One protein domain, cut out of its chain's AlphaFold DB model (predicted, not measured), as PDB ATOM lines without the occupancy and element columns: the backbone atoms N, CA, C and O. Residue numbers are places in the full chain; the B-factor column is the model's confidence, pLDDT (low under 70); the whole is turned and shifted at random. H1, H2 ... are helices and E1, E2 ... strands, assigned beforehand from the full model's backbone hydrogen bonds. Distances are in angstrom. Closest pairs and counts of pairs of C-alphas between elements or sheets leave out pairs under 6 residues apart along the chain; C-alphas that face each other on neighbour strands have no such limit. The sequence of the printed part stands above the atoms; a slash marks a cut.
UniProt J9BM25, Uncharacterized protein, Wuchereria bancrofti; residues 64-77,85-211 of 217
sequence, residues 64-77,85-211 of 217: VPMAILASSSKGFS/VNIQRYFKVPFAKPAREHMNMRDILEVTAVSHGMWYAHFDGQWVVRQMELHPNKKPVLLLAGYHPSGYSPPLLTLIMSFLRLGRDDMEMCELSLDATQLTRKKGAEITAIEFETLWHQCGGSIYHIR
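What this domain is: This is residues 64 to 77 and 85 to 211 of the 217 residues of an uncharacterized protein of Wuchereria bancrofti (UniProt J9BM25). A twisted sheet of four strands makes the middle, with H5 slantwise over one face; H2 and H3 lie at opposite ends of the longest axis, and residues 99 to 107 stick out. H1 and H4 pair up and graze the sheet. The 141 printed residues, under half in named elements, run H1 E1 H2 E2 E3 E4 H3 H4 H5, class mixed; the antiparallel order is E1 - E2 - E3 - E4. The whole is compact, radius of gyration of the C-alphas 16.4 A, spanning 58 by 40 by 26 A.

Where its parts are: H1 is residues 66 to 72, from C-alpha 66 at (144.834, 147.957, 157.422). E1 is 88 to 94, 20.7 A; H2 105 to 116, 15.4 A; E2 118 to 124, 20.1 A; E3 127 to 134, 20.4 A, bending by 58 degrees at 130; E4 141 to 144. H3 is 156 to 166, 15.0 A; H4 178 to 181; H5 193 to 202, 14.1 A, ending at (160.083, 128.230, 164.574).

How they stand to each other: E2, E3 and E4 form a meander, each strand the antiparallel neighbour of the one before, in hairpins E2 and E3, E3 and E4. N 91 and O 121 of E1 and E2 are 2.9 A apart, N 120 and O 132 of E2 and E3 2.8 A, N 143 and O 131 of E4 and E3 2.8 A, within hydrogen-bond range. H5 makes two layers with the sheet, helix on one face, at a height of 9.3 A over the sheet; the closest C-alphas of E1 and H5 are those of Tyr 90 and Ala 193, 6.3 A apart. H2 only grazes the sheet, with its residues 108 to 116; the closest C-alphas of E1 and H2 are those of Pro 94 and Ala 113, 5.4 A apart. H1 and H4 touch, closest C-alphas 68 and 181, 5.6 A. H3 is only just not on the sheet, with 4 pairs of C-alphas within 10 A. Every O i to N i+4 pair is within range in H5, 2 of 3 in H1, 7 of 8 in H2, 6 of 7 in H3; H4 is too short.

The domain as a whole: Residues 78 to 84 are not printed, a gap of 19.3 A between C-alphas 77 and 85. E4 to H3, H3 to H4 and H4 to H5 are long links. Mean pLDDT of the printed part is 70.7, with 66 residues under 70, among them 96 to 116 and 146 to 172.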
ATOM      1  N   VAL A  64     148.279 143.329 153.210       64.00
ATOM      2  CA  VAL A  64     148.860 144.427 153.965       64.00
ATOM      3  C   VAL A  64     147.896 144.797 155.099       64.00
ATOM      4  O   VAL A  64     146.753 145.164 154.830       64.00
ATOM      5  N   PRO A  65     148.320 144.749 156.377       66.06
ATOM      6  CA  PRO A  65     147.469 145.147 157.493       66.06
ATOM      7  C   PRO A  65     146.844 146.531 157.284       66.06
ATOM      8  O   PRO A  65     147.548 147.487 156.952       66.06
ATOM      9  N   MET A  66     145.552 146.684 157.595       64.94
ATOM     10  CA  MET A  66     144.834 147.957 157.422       64.94
ATOM     11  C   MET A  66     145.511 149.157 158.098       64.94
ATOM     12  O   MET A  66     145.410 150.283 157.624       64.94
ATOM     13  N   ALA A  67     146.242 148.927 159.192       64.62
ATOM     14  CA  ALA A  67     147.004 149.970 159.874       64.62
ATOM     15  C   ALA A  67     148.118 150.584 158.999       64.62
ATOM     16  O   ALA A  67     148.473 151.747 159.192       64.62
ATOM     17  N   ILE A  68     148.675 149.810 158.065       68.12
ATOM     18  CA  ILE A  68     149.676 150.270 157.097       68.12
ATOM     19  C   ILE A  68     148.977 151.069 155.989       68.12
ATOM     20  O   ILE A  68     149.374 152.201 155.726       68.12
ATOM     21  N   LEU A  69     147.880 150.547 155.426       68.56
ATOM     22  CA  LEU A  69     147.092 151.237 154.390       68.56
ATOM     23  C   LEU A  69     146.510 152.579 154.873       68.56
ATOM     24  O   LEU A  69     146.555 153.580 154.167       68.56
ATOM     25  N   ALA A  70     146.026 152.644 156.115       61.56
ATOM     26  CA  ALA A  70     145.534 153.891 156.708       61.56
ATOM     27  C   ALA A  70     146.641 154.949 156.890       61.56
ATOM     28  O   ALA A  70     146.354 156.140 157.008       61.56
ATOM     29  N   SER A  71     147.904 154.516 156.933       60.34
ATOM     30  CA  SER A  71     149.064 155.396 157.083       60.34
ATOM     31  C   SER A  71     149.639 155.844 155.733       60.34
ATOM     32  O   SER A  71     150.251 156.910 155.677       60.34
ATOM     33  N   SER A  72     149.425 155.081 154.653       57.56
ATOM     34  CA  SER A  72     149.968 155.367 153.316       57.56
ATOM     35  C   SER A  72     149.180 156.428 152.532       57.56
ATOM     36  O   SER A  72     149.760 157.124 151.702       57.56
ATOM     37  N   SER A  73     147.889 156.632 152.823       53.44
ATOM     38  CA  SER A  73     147.016 157.597 152.121       53.44
ATOM     39  C   SER A  73     147.321 159.077 152.403       53.44
ATOM     40  O   SER A  73     146.766 159.970 151.759       53.44
ATOM     41  N   LYS A  74     148.227 159.379 153.341       48.84
ATOM     42  CA  LYS A  74     148.625 160.752 153.681       48.84
ATOM     43  C   LYS A  74     149.697 161.281 152.724       48.84
ATOM     44  O   LYS A  74     150.861 161.375 153.095       48.84
ATOM     45  N   GLY A  75     149.282 161.649 151.508       43.44
ATOM     46  CA  GLY A  75     149.907 162.678 150.656       43.44
ATOM     47  C   GLY A  75     151.439 162.719 150.578       43.44
ATOM     48  O   GLY A  75     152.013 163.806 150.622       43.44
ATOM     49  N   PHE A  76     152.114 161.570 150.487       41.91
ATOM     50  CA  PHE A  76     153.574 161.526 150.443       41.91
ATOM     51  C   PHE A  76     154.078 161.543 148.995       41.91
ATOM     52  O   PHE A  76     153.677 160.717 148.177       41.91
ATOM     53  N   SER A  77     154.986 162.468 148.680       43.72
ATOM     54  CA  SER A  77     155.788 162.402 147.453       43.72
ATOM     55  C   SER A  77     156.850 161.315 147.648       43.72
ATOM     56  O   SER A  77     157.586 161.397 148.638       43.72
ATOM     57  N   VAL A  85     170.208 151.099 149.468       59.91
ATOM     58  CA  VAL A  85     170.320 149.815 148.766       59.91
ATOM     59  C   VAL A  85     170.968 148.783 149.700       59.91
ATOM     60  O   VAL A  85     172.090 148.985 150.156       59.91
ATOM     61  N   ASN A  86     170.263 147.673 149.956       64.75
ATOM     62  CA  ASN A  86     170.713 146.506 150.735       64.75
ATOM     63  C   ASN A  86     170.668 146.628 152.278       64.75
ATOM     64  O   ASN A  86     171.301 145.842 152.987       64.75
ATOM     65  N   ILE A  87     169.928 147.594 152.838       82.62
ATOM     66  CA  ILE A  87     169.693 147.638 154.294       82.62
ATOM     67  C   ILE A  87     168.596 146.641 154.661       82.62
ATOM     68  O   ILE A  87     167.460 146.790 154.223       82.62
ATOM     69  N   GLN A  88     168.928 145.664 155.504       88.31
ATOM     70  CA  GLN A  88     167.959 144.695 156.010       88.31
ATOM     71  C   GLN A  88     167.178 145.306 157.178       88.31
ATOM     72  O   GLN A  88     167.775 145.688 158.191       88.31
ATOM     73  N   ARG A  89     165.854 145.418 157.049       93.44
ATOM     74  CA  ARG A  89     164.975 145.963 158.098       93.44
ATOM     75  C   ARG A  89     163.797 145.042 158.349       93.44
ATOM     76  O   ARG A  89     163.260 144.444 157.423       93.44
ATOM     77  N   TYR A  90     163.387 144.932 159.603       95.81
ATOM     78  CA  TYR A  90     162.417 143.934 160.037       95.81
ATOM     79  C   TYR A  90     161.317 144.624 160.825       95.81
ATOM     80  O   TYR A  90     161.600 145.442 161.698       95.81
ATOM     81  N   PHE A  91     160.063 144.304 160.527       95.75
ATOM     82  CA  PHE A  91     158.917 144.951 161.155       95.75
ATOM     83  C   PHE A  91     157.863 143.937 161.584       95.75
ATOM     84  O   PHE A  91     157.711 142.891 160.953       95.75
ATOM     85  N   LYS A  92     157.105 144.288 162.627       93.75
ATOM     86  CA  LYS A  92     155.876 143.619 163.049       93.75
ATOM     87  C   LYS A  92     154.726 144.610 163.184       93.75
ATOM     88  O   LYS A  92     154.902 145.741 163.647       93.75
ATOM     89  N   VAL A  93     153.533 144.181 162.798       89.94
ATOM     90  CA  VAL A  93     152.305 144.967 162.893       89.94
ATOM     91  C   VAL A  93     151.152 144.048 163.290       89.94
ATOM     92  O   VAL A  93     150.897 143.072 162.588       89.94
ATOM     93  N   PRO A  94     150.416 144.341 164.377       86.12
ATOM     94  CA  PRO A  94     149.220 143.574 164.704       86.12
ATOM     95  C   PRO A  94     148.146 143.814 163.640       86.12
ATOM     96  O   PRO A  94     147.979 144.945 163.162       86.12
ATOM     97  N   PHE A  95     147.386 142.776 163.293       80.19
ATOM     98  CA  PHE A  95     146.189 142.969 162.478       80.19
ATOM     99  C   PHE A  95     145.175 143.809 163.271       80.19
ATOM    100  O   PHE A  95     144.928 143.568 164.453       80.19
ATOM    101  N   ALA A  96     144.618 144.849 162.646       66.75
ATOM    102  CA  ALA A  96     143.701 145.760 163.325       66.75
ATOM    103  C   ALA A  96     142.337 145.098 163.592       66.75
ATOM    104  O   ALA A  96     141.853 144.288 162.801       66.75
ATOM    105  N   LYS A  97     141.689 145.511 164.684       57.53
ATOM    106  CA  LYS A  97     140.267 145.269 164.959       57.53
ATOM    107  C   LYS A  97     139.478 146.527 164.561       57.53
ATOM    108  O   LYS A  97     139.995 147.624 164.786       57.53
ATOM    109  N   PRO A  98     138.245 146.432 164.029       46.34
ATOM    110  CA  PRO A  98     137.341 147.580 164.029       46.34
ATOM    111  C   PRO A  98     137.120 148.019 165.484       46.34
ATOM    112  O   PRO A  98     136.936 147.177 166.369       46.34
ATOM    113  N   ALA A  99     137.233 149.320 165.749       47.00
ATOM    114  CA  ALA A  99     137.234 149.864 167.102       47.00
ATOM    115  C   ALA A  99     135.976 149.430 167.878       47.00
ATOM    116  O   ALA A  99     134.855 149.658 167.433       47.00
ATOM    117  N   ARG A 100     136.163 148.821 169.055       49.06
ATOM    118  CA  ARG A 100     135.150 148.846 170.116       49.06
ATOM    119  C   ARG A 100     135.597 149.909 171.107       49.06
ATOM    120  O   ARG A 100     136.754 149.909 171.523       49.06
ATOM    121  N   GLU A 101     134.709 150.851 171.385       48.91
ATOM    122  CA  GLU A 101     134.986 152.011 172.224       48.91
ATOM    123  C   GLU A 101     135.425 151.581 173.639       48.91
ATOM    124  O   GLU A 101     134.907 150.613 174.193       48.91
ATOM    125  N   HIS A 102     136.386 152.328 174.200       52.31
ATOM    126  CA  HIS A 102     136.908 152.252 175.576       52.31
ATOM    127  C   HIS A 102     137.847 151.086 175.955       52.31
ATOM    128  O   HIS A 102     137.601 150.378 176.928       52.31
ATOM    129  N   MET A 103     139.004 150.949 175.291       53.03
ATOM    130  CA  MET A 103     140.150 150.215 175.867       53.03
ATOM    131  C   MET A 103     141.446 151.036 175.826       53.03
ATOM    132  O   MET A 103     141.680 151.811 174.898       53.03
ATOM    133  N   ASN A 104     142.289 150.884 176.852       51.72
ATOM    134  CA  ASN A 104     143.569 151.586 176.974       51.72
ATOM    135  C   ASN A 104     144.593 151.087 175.938       51.72
ATOM    136  O   ASN A 104     144.693 149.897 175.650       51.72
ATOM    137  N   MET A 105     145.413 152.001 175.407       51.84
ATOM    138  CA  MET A 105     146.312 151.765 174.261       51.84
ATOM    139  C   MET A 105     147.355 150.644 174.473       51.84
ATOM    140  O   MET A 105     147.805 150.041 173.502       51.84
ATOM    141  N   ARG A 106     147.753 150.368 175.725       55.72
ATOM    142  CA  ARG A 106     148.728 149.313 176.070       55.72
ATOM    143  C   ARG A 106     148.084 147.926 176.110       55.72
ATOM    144  O   ARG A 106     148.605 147.016 175.474       55.72
ATOM    145  N   ASP A 107     146.918 147.808 176.738       50.78
ATOM    146  CA  ASP A 107     146.159 146.552 176.816       50.78
ATOM    147  C   ASP A 107     145.644 146.127 175.433       50.78
ATOM    148  O   ASP A 107     145.610 144.941 175.109       50.78
ATOM    149  N   ILE A 108     145.332 147.098 174.562       53.09
ATOM    150  CA  ILE A 108     144.999 146.828 173.159       53.09
ATOM    151  C   ILE A 108     146.163 146.128 172.457       53.09
ATOM    152  O   ILE A 108     145.914 145.165 171.750       53.09
ATOM    153  N   LEU A 109     147.418 146.559 172.620       54.53
ATOM    154  CA  LEU A 109     148.537 146.016 171.838       54.53
ATOM    155  C   LEU A 109     148.846 144.549 172.183       54.53
ATOM    156  O   LEU A 109     149.108 143.751 171.283       54.53
ATOM    157  N   GLU A 110     148.763 144.188 173.462       53.75
ATOM    158  CA  GLU A 110     149.021 142.826 173.944       53.75
ATOM    159  C   GLU A 110     147.838 141.889 173.649       53.75
ATOM    160  O   GLU A 110     148.019 140.807 173.090       53.75
ATOM    161  N   VAL A 111     146.601 142.339 173.887       50.62
ATOM    162  CA  VAL A 111     145.395 141.542 173.607       50.62
ATOM    163  C   VAL A 111     145.130 141.414 172.100       50.62
ATOM    164  O   VAL A 111     144.671 140.364 171.645       50.62
ATOM    165  N   THR A 112     145.418 142.436 171.285       51.16
ATOM    166  CA  THR A 112     145.230 142.356 169.818       51.16
ATOM    167  C   THR A 112     146.252 141.452 169.148       51.16
ATOM    168  O   THR A 112     145.867 140.706 168.251       51.16
ATOM    169  N   ALA A 113     147.504 141.425 169.615       52.75
ATOM    170  CA  ALA A 113     148.508 140.484 169.118       52.75
ATOM    171  C   ALA A 113     148.058 139.023 169.294       52.75
ATOM    172  O   ALA A 113     148.190 138.216 168.375       52.75
ATOM    173  N   VAL A 114     147.466 138.708 170.451       56.19
ATOM    174  CA  VAL A 114     147.015 137.352 170.799       56.19
ATOM    175  C   VAL A 114     145.660 136.997 170.165       56.19
ATOM    176  O   VAL A 114     145.409 135.828 169.895       56.19
ATOM    177  N   SER A 115     144.783 137.975 169.890       58.69
ATOM    178  CA  SER A 115     143.418 137.714 169.384       58.69
ATOM    179  C   SER A 115     143.201 137.963 167.885       58.69
ATOM    180  O   SER A 115     142.295 137.361 167.312       58.69
ATOM    181  N   HIS A 116     144.007 138.805 167.232       67.12
ATOM    182  CA  HIS A 116     143.866 139.138 165.803       67.12
ATOM    183  C   HIS A 116     144.997 138.590 164.935       67.12
ATOM    184  O   HIS A 116     144.825 138.419 163.725       67.12
ATOM    185  N   GLY A 117     146.116 138.238 165.561       82.94
ATOM    186  CA  GLY A 117     147.313 137.807 164.868       82.94
ATOM    187  C   GLY A 117     148.268 138.954 164.572       82.94
ATOM    188  O   GLY A 117     147.982 140.133 164.804       82.94
ATOM    189  N   MET A 118     149.423 138.586 164.045       89.44
ATOM    190  CA  MET A 118     150.557 139.463 163.829       89.44
ATOM    191  C   MET A 118     151.099 139.269 162.418       89.44
ATOM    192  O   MET A 118     151.285 138.144 161.956       89.44
ATOM    193  N   TRP A 119     151.369 140.383 161.755       92.25
ATOM    194  CA  TRP A 119     152.008 140.437 160.453       92.25
ATOM    195  C   TRP A 119     153.463 140.855 160.619       92.25
ATOM    196  O   TRP A 119     153.755 141.795 161.359       92.25
ATOM    197  N   TYR A 120     154.369 140.180 159.925       94.44
ATOM    198  CA  TYR A 120     155.800 140.443 159.951       94.44
ATOM    199  C   TYR A 120     156.329 140.610 158.534       94.44
ATOM    200  O   TYR A 120     155.940 139.867 157.632       94.44
ATOM    201  N   ALA A 121     157.281 141.522 158.359       94.69
ATOM    202  CA  ALA A 121     157.973 141.698 157.090       94.69
ATOM    203  C   ALA A 121     159.462 141.950 157.269       94.69
ATOM    204  O   ALA A 121     159.888 142.710 158.142       94.69
ATOM    205  N   HIS A 122     160.231 141.334 156.381       93.69
ATOM    206  CA  HIS A 122     161.645 141.577 156.170       93.69
ATOM    207  C   HIS A 122     161.822 142.355 154.866       93.69
ATOM    208  O   HIS A 122     161.505 141.839 153.791       93.69
ATOM    209  N   PHE A 123     162.337 143.575 154.969       90.94
ATOM    210  CA  PHE A 123     162.688 144.437 153.851       90.94
ATOM    211  C   PHE A 123     164.176 144.318 153.529       90.94
ATOM    212  O   PHE A 123     165.011 144.470 154.420       90.94
ATOM    213  N   ASP A 124     164.489 144.119 152.250       85.81
ATOM    214  CA  ASP A 124     165.826 144.295 151.681       85.81
ATOM    215  C   ASP A 124     165.850 145.637 150.933       85.81
ATOM    216  O   ASP A 124     165.310 145.789 149.829       85.81
ATOM    217  N   GLY A 125     166.387 146.661 151.593       86.00
ATOM    218  CA  GLY A 125     166.223 148.047 151.177       86.00
ATOM    219  C   GLY A 125     164.754 148.463 151.240       86.00
ATOM    220  O   GLY A 125     164.168 148.563 152.316       86.00
ATOM    221  N   GLN A 126     164.161 148.726 150.079       81.31
ATOM    222  CA  GLN A 126     162.814 149.290 149.978       81.31
ATOM    223  C   GLN A 126     161.719 148.240 149.814       81.31
ATOM    224  O   GLN A 126     160.551 148.603 149.889       81.31
ATOM    225  N   TRP A 127     162.058 146.969 149.601       84.06
ATOM    226  CA  TRP A 127     161.094 145.959 149.166       84.06
ATOM    227  C   TRP A 127     161.038 144.786 150.132       84.06
ATOM    228  O   TRP A 127     162.068 144.365 150.662       84.06
ATOM    229  N   VAL A 128     159.837 144.254 150.354       85.50
ATOM    230  CA  VAL A 128     159.647 143.063 151.183       85.50
ATOM    231  C   VAL A 128     160.193 141.850 150.440       85.50
ATOM    232  O   VAL A 128     159.795 141.574 149.315       85.50
ATOM    233  N   VAL A 129     161.092 141.110 151.083       86.31
ATOM    234  CA  VAL A 129     161.647 139.857 150.543       86.31
ATOM    235  C   VAL A 129     161.174 138.625 151.307       86.31
ATOM    236  O   VAL A 129     161.242 137.514 150.785       86.31
ATOM    237  N   ARG A 130     160.663 138.805 152.533       91.25
ATOM    238  CA  ARG A 130     159.944 137.764 153.282       91.25
ATOM    239  C   ARG A 130     158.792 138.368 154.064       91.25
ATOM    240  O   ARG A 130     158.964 139.420 154.682       91.25
ATOM    241  N   GLN A 131     157.667 137.672 154.092       92.31
ATOM    242  CA  GLN A 131     156.488 138.042 154.866       92.31
ATOM    243  C   GLN A 131     155.990 136.837 155.656       92.31
ATOM    244  O   GLN A 131     156.008 135.710 155.169       92.31
ATOM    245  N   MET A 132     155.573 137.074 156.894       92.75
ATOM    246  CA  MET A 132     155.029 136.043 157.769       92.75
ATOM    247  C   MET A 132     153.755 136.544 158.435       92.75
ATOM    248  O   MET A 132     153.735 137.631 159.010       92.75
ATOM    249  N   GLU A 133     152.704 135.733 158.390       90.75
ATOM    250  CA  GLU A 133     151.414 136.038 159.005       90.75
ATOM    251  C   GLU A 133     151.084 134.962 160.030       90.75
ATOM    252  O   GLU A 133     150.959 133.774 159.712       90.75
ATOM    253  N   LEU A 134     150.959 135.387 161.281       88.19
ATOM    254  CA  LEU A 134     150.615 134.522 162.397       88.19
ATOM    255  C   LEU A 134     149.200 134.863 162.836       88.19
ATOM    256  O   LEU A 134     148.967 135.944 163.363       88.19
ATOM    257  N   HIS A 135     148.257 133.947 162.648       84.56
ATOM    258  CA  HIS A 135     146.895 134.099 163.153       84.56
ATOM    259  C   HIS A 135     146.608 133.078 164.257       84.56
ATOM    260  O   HIS A 135     147.078 131.940 164.167       84.56
ATOM    261  N   PRO A 136     145.786 133.426 165.262       81.56
ATOM    262  CA  PRO A 136     145.367 132.471 166.279       81.56
ATOM    263  C   PRO A 136     144.663 131.276 165.636       81.56
ATOM    264  O   PRO A 136     143.797 131.445 164.775       81.56
ATOM    265  N   ASN A 137     145.025 130.067 166.065       77.94
ATOM    266  CA  ASN A 137     144.428 128.806 165.611       77.94
ATOM    267  C   ASN A 137     144.548 128.526 164.099       77.94
ATOM    268  O   ASN A 137     143.846 127.657 163.581       77.94
ATOM    269  N   LYS A 138     145.434 129.225 163.381       82.31
ATOM    270  CA  LYS A 138     145.780 128.913 161.988       82.31
ATOM    271  C   LYS A 138     147.255 128.547 161.888       82.31
ATOM    272  O   LYS A 138     148.064 128.943 162.722       82.31
ATOM    273  N   LYS A 139     147.606 127.783 160.853       82.56
ATOM    274  CA  LYS A 139     149.014 127.538 160.531       82.56
ATOM    275  C   LYS A 139     149.682 128.858 160.114       82.56
ATOM    276  O   LYS A 139     149.014 129.652 159.447       82.56
ATOM    277  N   PRO A 140     150.959 129.082 160.473       88.31
ATOM    278  CA  PRO A 140     151.725 130.217 159.974       88.31
ATOM    279  C   PRO A 140     151.699 130.277 158.446       88.31
ATOM    280  O   PRO A 140     151.862 129.249 157.782       88.31
ATOM    281  N   VAL A 141     151.517 131.477 157.900       88.56
ATOM    282  CA  VAL A 141     151.693 131.743 156.469       88.56
ATOM    283  C   VAL A 141     153.079 132.336 156.291       88.56
ATOM    284  O   VAL A 141     153.400 133.339 156.926       88.56
ATOM    285  N   LEU A 142     153.906 131.704 155.462       87.81
ATOM    286  CA  LEU A 142     155.273 132.129 155.175       87.81
ATOM    287  C   LEU A 142     155.389 132.380 153.679       87.81
ATOM    288  O   LEU A 142     155.199 131.455 152.893       87.81
ATOM    289  N   LEU A 143     155.706 133.617 153.318       85.88
ATOM    290  CA  LEU A 143     155.784 134.086 151.943       85.88
ATOM    291  C   LEU A 143     157.207 134.558 151.651       85.88
ATOM    292  O   LEU A 143     157.812 135.289 152.448       85.88
ATOM    293  N   LEU A 144     157.745 134.116 150.519       84.06
ATOM    294  CA  LEU A 144     159.087 134.458 150.053       84.06
ATOM    295  C   LEU A 144     158.993 135.144 148.696       84.06
ATOM    296  O   LEU A 144     158.427 134.573 147.767       84.06
ATOM    297  N   ALA A 145     159.606 136.320 148.564       75.75
ATOM    298  CA  ALA A 145     159.612 137.014 147.284       75.75
ATOM    299  C   ALA A 145     160.376 136.198 146.236       75.75
ATOM    300  O   ALA A 145     161.405 135.574 146.529       75.75
ATOM    301  N   GLY A 146     159.909 136.255 144.992       62.19
ATOM    302  CA  GLY A 146     160.394 135.411 143.910       62.19
ATOM    303  C   GLY A 146     161.809 135.675 143.431       62.19
ATOM    304  O   GLY A 146     162.383 134.916 142.643       62.19
ATOM    305  N   TYR A 147     162.414 136.745 143.919       55.78
ATOM    306  CA  TYR A 147     163.760 137.107 143.544       55.78
ATOM    307  C   TYR A 147     164.777 136.484 144.506       55.78
ATOM    308  O   TYR A 147     165.071 137.037 145.562       55.78
ATOM    309  N   HIS A 148     165.368 135.352 144.101       47.22
ATOM    310  CA  HIS A 148     166.589 134.828 144.714       47.22
ATOM    311  C   HIS A 148     167.785 135.651 144.218       47.22
ATOM    312  O   HIS A 148     168.143 135.585 143.039       47.22
ATOM    313  N   PRO A 149     168.445 136.433 145.082       46.22
ATOM    314  CA  PRO A 149     169.436 137.386 144.658       46.22
ATOM    315  C   PRO A 149     170.825 136.724 144.670       46.22
ATOM    316  O   PRO A 149     171.786 137.353 145.092       46.22
ATOM    317  N   SER A 150     170.979 135.486 144.211       42.16
ATOM    318  CA  SER A 150     172.317 134.942 143.989       42.16
ATOM    319  C   SER A 150     172.710 135.159 142.537       42.16
ATOM    320  O   SER A 150     172.137 134.564 141.635       42.16
ATOM    321  N   GLY A 151     173.782 135.912 142.304       44.06
ATOM    322  CA  GLY A 151     174.583 135.752 141.083       44.06
ATOM    323  C   GLY A 151     175.254 134.368 140.983       44.06
ATOM    324  O   GLY A 151     176.141 134.179 140.166       44.06
ATOM    325  N   TYR A 152     174.861 133.408 141.827       41.38
ATOM    326  CA  TYR A 152     175.176 131.996 141.687       41.38
ATOM    327  C   TYR A 152     174.039 131.294 140.958       41.38
ATOM    328  O   TYR A 152     172.904 131.303 141.432       41.38
ATOM    329  N   SER A 153     174.385 130.656 139.842       38.47
ATOM    330  CA  SER A 153     173.607 129.587 139.227       38.47
ATOM    331  C   SER A 153     173.571 128.402 140.203       38.47
ATOM    332  O   SER A 153     174.613 127.791 140.452       38.47
ATOM    333  N   PRO A 154     172.418 128.072 140.809       46.94
ATOM    334  CA  PRO A 154     172.258 126.802 141.497       46.94
ATOM    335  C   PRO A 154     172.300 125.675 140.452       46.94
ATOM    336  O   PRO A 154     171.897 125.903 139.306       46.94
ATOM    337  N   PRO A 155     172.694 124.443 140.819       47.84
ATOM    338  CA  PRO A 155     172.490 123.288 139.949       47.84
ATOM    339  C   PRO A 155     171.027 123.238 139.475       47.84
ATOM    340  O   PRO A 155     170.105 123.547 140.234       47.84
ATOM    341  N   LEU A 156     170.825 122.874 138.202       42.62
ATOM    342  CA  LEU A 156     169.578 123.026 137.431       42.62
ATOM    343  C   LEU A 156     168.308 122.573 138.185       42.62
ATOM    344  O   LEU A 156     167.246 123.175 138.050       42.62
ATOM    345  N   LEU A 157     168.431 121.548 139.034       38.25
ATOM    346  CA  LEU A 157     167.346 120.998 139.848       38.25
ATOM    347  C   LEU A 157     166.877 121.952 140.966       38.25
ATOM    348  O   LEU A 157     165.680 122.075 141.221       38.25
ATOM    349  N   THR A 158     167.807 122.666 141.606       43.34
ATOM    350  CA  THR A 158     167.512 123.667 142.640       43.34
ATOM    351  C   THR A 158     166.931 124.929 142.012       43.34
ATOM    352  O   THR A 158     165.990 125.495 142.551       43.34
ATOM    353  N   LEU A 159     167.410 125.332 140.831       41.97
ATOM    354  CA  LEU A 159     166.864 126.473 140.091       41.97
ATOM    355  C   LEU A 159     165.393 126.250 139.700       41.97
ATOM    356  O   LEU A 159     164.577 127.150 139.874       41.97
ATOM    357  N   ILE A 160     165.033 125.049 139.240       43.84
ATOM    358  CA  ILE A 160     163.652 124.704 138.861       43.84
ATOM    359  C   ILE A 160     162.730 124.673 140.090       43.84
ATOM    360  O   ILE A 160     161.636 125.231 140.037       43.84
ATOM    361  N   MET A 161     163.174 124.101 141.215       41.66
ATOM    362  CA  MET A 161     162.385 124.064 142.459       41.66
ATOM    363  C   MET A 161     162.195 125.452 143.082       41.66
ATOM    364  O   MET A 161     161.110 125.766 143.568       41.66
ATOM    365  N   SER A 162     163.220 126.300 143.006       43.12
ATOM    366  CA  SER A 162     163.140 127.705 143.380       43.12
ATOM    367  C   SER A 162     162.154 128.437 142.463       43.12
ATOM    368  O   SER A 162     161.160 128.965 142.943       43.12
ATOM    369  N   PHE A 163     162.321 128.401 141.138       41.12
ATOM    370  CA  PHE A 163     161.442 129.121 140.201       41.12
ATOM    371  C   PHE A 163     159.968 128.670 140.234       41.12
ATOM    372  O   PHE A 163     159.084 129.508 140.064       41.12
ATOM    373  N   LEU A 164     159.673 127.389 140.492       38.66
ATOM    374  CA  LEU A 164     158.290 126.894 140.622       38.66
ATOM    375  C   LEU A 164     157.560 127.399 141.879       38.66
ATOM    376  O   LEU A 164     156.323 127.335 141.927       38.66
ATOM    377  N   ARG A 165     158.305 127.872 142.885       44.16
ATOM    378  CA  ARG A 165     157.781 128.420 144.145       44.16
ATOM    379  C   ARG A 165     157.830 129.948 144.176       44.16
ATOM    380  O   ARG A 165     156.907 130.577 144.667       44.16
ATOM    381  N   LEU A 166     158.876 130.519 143.587       46.25
ATOM    382  CA  LEU A 166     159.295 131.903 143.761       46.25
ATOM    383  C   LEU A 166     158.311 132.941 143.184       46.25
ATOM    384  O   LEU A 166     158.040 133.923 143.846       46.25
ATOM    385  N   GLY A 167     157.684 132.736 142.025       46.69
ATOM    386  CA  GLY A 167     156.745 133.738 141.479       46.69
ATOM    387  C   GLY A 167     155.316 133.696 142.040       46.69
ATOM    388  O   GLY A 167     154.472 134.461 141.577       46.69
ATOM    389  N   ARG A 168     154.998 132.761 142.949       51.31
ATOM    390  CA  ARG A 168     153.618 132.583 143.446       51.31
ATOM    391  C   ARG A 168     153.270 133.582 144.534       51.31
ATOM    392  O   ARG A 168     152.182 134.148 144.500       51.31
ATOM    393  N   ASP A 169     154.200 133.799 145.455       57.03
ATOM    394  CA  ASP A 169     153.940 134.571 146.666       57.03
ATOM    395  C   ASP A 169     154.061 136.080 146.426       57.03
ATOM    396  O   ASP A 169     153.552 136.860 147.218       57.03
ATOM    397  N   ASP A 170     154.662 136.525 145.318       64.06
ATOM    398  CA  ASP A 170     154.762 137.957 144.990       64.06
ATOM    399  C   ASP A 170     153.372 138.609 144.864       64.06
ATOM    400  O   ASP A 170     153.169 139.744 145.289       64.06
ATOM    401  N   MET A 171     152.383 137.869 144.345       59.50
ATOM    402  CA  MET A 171     150.977 138.306 144.315       59.50
ATOM    403  C   MET A 171     150.326 138.321 145.705       59.50
ATOM    404  O   MET A 171     149.224 138.843 145.881       59.50
ATOM    405  N   GLU A 172     150.983 137.694 146.675       67.00
ATOM    406  CA  GLU A 172     150.518 137.456 148.029       67.00
ATOM    407  C   GLU A 172     151.216 138.351 149.068       67.00
ATOM    408  O   GLU A 172     150.761 138.462 150.204       67.00
ATOM    409  N   MET A 173     152.288 139.038 148.687       77.19
ATOM    410  CA  MET A 173     153.095 139.859 149.582       77.19
ATOM    411  C   MET A 173     152.723 141.343 149.529       77.19
ATOM    412  O   MET A 173     152.049 141.822 148.620       77.19
ATOM    413  N   CYS A 174     153.181 142.089 150.534       79.38
ATOM    414  CA  CYS A 174     153.076 143.542 150.557       79.38
ATOM    415  C   CYS A 174     153.833 144.169 149.377       79.38
ATOM    416  O   CYS A 174     155.052 144.055 149.264       79.38
ATOM    417  N   GLU A 175     153.087 144.882 148.540       72.31
ATOM    418  CA  GLU A 175     153.573 145.583 147.346       72.31
ATOM    419  C   GLU A 175     154.107 146.997 147.631       72.31
ATOM    420  O   GLU A 175     154.679 147.652 146.753       72.31
ATOM    421  N   LEU A 176     153.889 147.506 148.847       77.06
ATOM    422  CA  LEU A 176     154.294 148.853 149.225       77.06
ATOM    423  C   LEU A 176     155.789 148.887 149.538       77.06
ATOM    424  O   LEU A 176     156.310 148.050 150.278       77.06
ATOM    425  N   SER A 177     156.468 149.919 149.040       80.00
ATOM    426  CA  SER A 177     157.845 150.180 149.445       80.00
ATOM    427  C   SER A 177     157.923 150.535 150.931       80.00
ATOM    428  O   SER A 177     156.963 151.050 151.509       80.00
ATOM    429  N   LEU A 178     159.083 150.330 151.556       84.31
ATOM    430  CA  LEU A 178     159.285 150.653 152.969       84.31
ATOM    431  C   LEU A 178     158.881 152.101 153.292       84.31
ATOM    432  O   LEU A 178     158.181 152.343 154.276       84.31
ATOM    433  N   ASP A 179     159.245 153.052 152.434       82.88
ATOM    434  CA  ASP A 179     158.840 154.448 152.595       82.88
ATOM    435  C   ASP A 179     157.321 154.624 152.464       82.88
ATOM    436  O   ASP A 179     156.716 155.315 153.283       82.88
ATOM    437  N   ALA A 180     156.675 153.965 151.498       77.12
ATOM    438  CA  ALA A 180     155.223 154.040 151.321       77.12
ATOM    439  C   ALA A 180     154.449 153.440 152.509       77.12
ATOM    440  O   ALA A 180     153.387 153.946 152.869       77.12
ATOM    441  N   THR A 181     154.995 152.410 153.163       82.50
ATOM    442  CA  THR A 181     154.367 151.778 154.338       82.50
ATOM    443  C   THR A 181     154.391 152.660 155.589       82.50
ATOM    444  O   THR A 181     153.627 152.420 156.525       82.50
ATOM    445  N   GLN A 182     155.290 153.652 155.643       85.31
ATOM    446  CA  GLN A 182     155.536 154.511 156.810       85.31
ATOM    447  C   GLN A 182     155.888 153.743 158.104       85.31
ATOM    448  O   GLN A 182     155.854 154.314 159.198       85.31
ATOM    449  N   LEU A 183     156.276 152.465 158.009       87.69
ATOM    450  CA  LEU A 183     156.594 151.625 159.172       87.69
ATOM    451  C   LEU A 183     157.763 152.170 159.992       87.69
ATOM    452  O   LEU A 183     157.770 152.068 161.215       87.69
ATOM    453  N   THR A 184     158.700 152.833 159.323       87.44
ATOM    454  CA  THR A 184     159.872 153.481 159.925       87.44
ATOM    455  C   THR A 184     159.505 154.599 160.905       87.44
ATOM    456  O   THR A 184     160.295 154.932 161.783       87.44
ATOM    457  N   ARG A 185     158.300 155.171 160.783       85.12
ATOM    458  CA  ARG A 185     157.782 156.224 161.672       85.12
ATOM    459  C   ARG A 185     156.899 155.674 162.790       85.12
ATOM    460  O   ARG A 185     156.531 156.413 163.703       85.12
ATOM    461  N   LYS A 186     156.529 154.392 162.732       83.25
ATOM    462  CA  LYS A 186     155.620 153.766 163.692       83.25
ATOM    463  C   LYS A 186     156.409 153.199 164.870       83.25
ATOM    464  O   LYS A 186     157.113 152.198 164.755       83.25
ATOM    465  N   LYS A 187     156.264 153.827 166.041       84.62
ATOM    466  CA  LYS A 187     156.931 153.381 167.272       84.62
ATOM    467  C   LYS A 187     156.556 151.930 167.602       84.62
ATOM    468  O   LYS A 187     155.377 151.596 167.652       84.62
ATOM    469  N   GLY A 188     157.568 151.097 167.852       85.62
ATOM    470  CA  GLY A 188     157.399 149.684 168.213       85.62
ATOM    471  C   GLY A 188     157.098 148.740 167.044       85.62
ATOM    472  O   GLY A 188     156.879 147.557 167.289       85.62
ATOM    473  N   ALA A 189     157.076 149.238 165.800       90.00
ATOM    474  CA  ALA A 189     156.911 148.391 164.623       90.00
ATOM    475  C   ALA A 189     158.221 147.715 164.203       90.00
ATOM    476  O   ALA A 189     158.193 146.569 163.782       90.00
ATOM    477  N   GLU A 190     159.359 148.404 164.305       94.69
ATOM    478  CA  GLU A 190     160.662 147.838 163.939       94.69
ATOM    479  C   GLU A 190     161.151 146.845 165.001       94.69
ATOM    480  O   GLU A 190     161.081 147.122 166.201       94.69
ATOM    481  N   ILE A 191     161.630 145.689 164.546       94.88
ATOM    482  CA  ILE A 191     162.159 144.599 165.371       94.88
ATOM    483  C   ILE A 191     163.574 144.233 164.939       94.88
ATOM    484  O   ILE A 191     164.057 144.637 163.881       94.88
ATOM    485  N   THR A 192     164.258 143.451 165.769       95.38
ATOM    486  CA  THR A 192     165.609 142.984 165.448       95.38
ATOM    487  C   THR A 192     165.581 141.835 164.439       95.38
ATOM    488  O   THR A 192     164.618 141.068 164.378       95.38
ATOM    489  N   ALA A 193     166.678 141.665 163.695       93.19
ATOM    490  CA  ALA A 193     166.867 140.508 162.820       93.19
ATOM    491  C   ALA A 193     166.723 139.187 163.594       93.19
ATOM    492  O   ALA A 193     166.043 138.277 163.142       93.19
ATOM    493  N   ILE A 194     167.305 139.110 164.797       93.38
ATOM    494  CA  ILE A 194     167.269 137.912 165.648       93.38
ATOM    495  C   ILE A 194     165.826 137.543 166.014       93.38
ATOM    496  O   ILE A 194     165.458 136.373 165.932       93.38
ATOM    497  N   GLU A 195     165.001 138.530 166.377       93.69
ATOM    498  CA  GLU A 195     163.582 138.313 166.689       93.69
ATOM    499  C   GLU A 195     162.829 137.739 165.482       93.69
ATOM    500  O   GLU A 195     162.105 136.751 165.619       93.69
ATOM    501  N   PHE A 196     163.046 138.306 164.291       95.00
ATOM    502  CA  PHE A 196     162.423 137.817 163.062       95.00
ATOM    503  C   PHE A 196     162.895 136.404 162.695       95.00
ATOM    504  O   PHE A 196     162.059 135.533 162.474       95.00
ATOM    505  N   GLU A 197     164.209 136.152 162.651       92.94
ATOM    506  CA  GLU A 197     164.765 134.845 162.259       92.94
ATOM    507  C   GLU A 197     164.342 133.729 163.216       92.94
ATOM    508  O   GLU A 197     164.027 132.624 162.775       92.94
ATOM    509  N   THR A 198     164.290 134.020 164.520       91.88
ATOM    510  CA  THR A 198     163.858 133.044 165.529       91.88
ATOM    511  C   THR A 198     162.426 132.592 165.259       91.88
ATOM    512  O   THR A 198     162.166 131.391 165.182       91.88
ATOM    513  N   LEU A 199     161.506 133.539 165.057       92.12
ATOM    514  CA  LEU A 199     160.104 133.230 164.765       92.12
ATOM    515  C   LEU A 199     159.935 132.568 163.394       92.12
ATOM    516  O   LEU A 199     159.203 131.586 163.271       92.12
ATOM    517  N   TRP A 200     160.635 133.072 162.379       90.19
ATOM    518  CA  TRP A 200     160.624 132.519 161.030       90.19
ATOM    519  C   TRP A 200     161.033 131.043 161.034       90.19
ATOM    520  O   TRP A 200     160.330 130.203 160.472       90.19
ATOM    521  N   HIS A 201     162.119 130.707 161.735       90.75
ATOM    522  CA  HIS A 201     162.591 129.332 161.853       90.75
ATOM    523  C   HIS A 201     161.625 128.447 162.652       90.75
ATOM    524  O   HIS A 201     161.310 127.339 162.217       90.75
ATOM    525  N   GLN A 202     161.088 128.945 163.772       90.06
ATOM    526  CA  GLN A 202     160.083 128.230 164.574       90.06
ATOM    527  C   GLN A 202     158.811 127.907 163.779       90.06
ATOM    528  O   GLN A 202     158.194 126.866 163.995       90.06
ATOM    529  N   CYS A 203     158.440 128.769 162.832       87.62
ATOM    530  CA  CYS A 203     157.296 128.557 161.948       87.62
ATOM    531  C   CYS A 203     157.601 127.637 160.751       87.62
ATOM    532  O   CYS A 203     156.708 127.380 159.944       87.62
ATOM    533  N   GLY A 204     158.833 127.124 160.627       85.38
ATOM    534  CA  GLY A 204     159.259 126.236 159.539       85.38
ATOM    535  C   GLY A 204     159.821 126.953 158.307       85.38
ATOM    536  O   GLY A 204     159.915 126.353 157.236       85.38
ATOM    537  N   GLY A 205     160.182 128.230 158.433       82.31
ATOM    538  CA  GLY A 205     160.772 129.022 157.363       82.31
ATOM    539  C   GLY A 205     162.232 128.662 157.069       82.31
ATOM    540  O   GLY A 205     163.017 128.338 157.963       82.31
ATOM    541  N   SER A 206     162.618 128.741 155.793       78.12
ATOM    542  CA  SER A 206     163.991 128.492 155.334       78.12
ATOM    543  C   SER A 206     164.909 129.694 155.554       78.12
ATOM    544  O   SER A 206     164.468 130.838 155.452       78.12
ATOM    545  N   ILE A 207     166.201 129.449 155.767       76.06
ATOM    546  CA  ILE A 207     167.207 130.508 155.945       76.06
ATOM    547  C   ILE A 207     167.244 131.433 154.722       76.06
ATOM    548  O   ILE A 207     167.333 130.972 153.580       76.06
ATOM    549  N   TYR A 208     167.218 132.742 154.971       73.88
ATOM    550  CA  TYR A 208     167.447 133.753 153.944       73.88
ATOM    551  C   TYR A 208     168.921 134.138 153.894       73.88
ATOM    552  O   TYR A 208     169.521 134.491 154.908       73.88
ATOM    553  N   HIS A 209     169.501 134.095 152.701       71.94
ATOM    554  CA  HIS A 209     170.903 134.428 152.492       71.94
ATOM    555  C   HIS A 209     171.021 135.903 152.098       71.94
ATOM    556  O   HIS A 209     170.775 136.272 150.948       71.94
ATOM    557  N   ILE A 210     171.389 136.749 153.063       67.19
ATOM    558  CA  ILE A 210     171.646 138.180 152.838       67.19
ATOM    559  C   ILE A 210     172.908 138.329 151.976       67.19
ATOM    560  O   ILE A 210     173.926 137.682 152.237       67.19
ATOM    561  N   ARG A 211     172.872 139.191 150.951       59.84
ATOM    562  CA  ARG A 211     174.058 139.463 150.126       59.84
ATOM    563  C   ARG A 211     175.140 140.170 150.952       59.84
ATOM    564  O   ARG A 211     174.846 141.211 151.543       59.84
TER     565      ARG A 211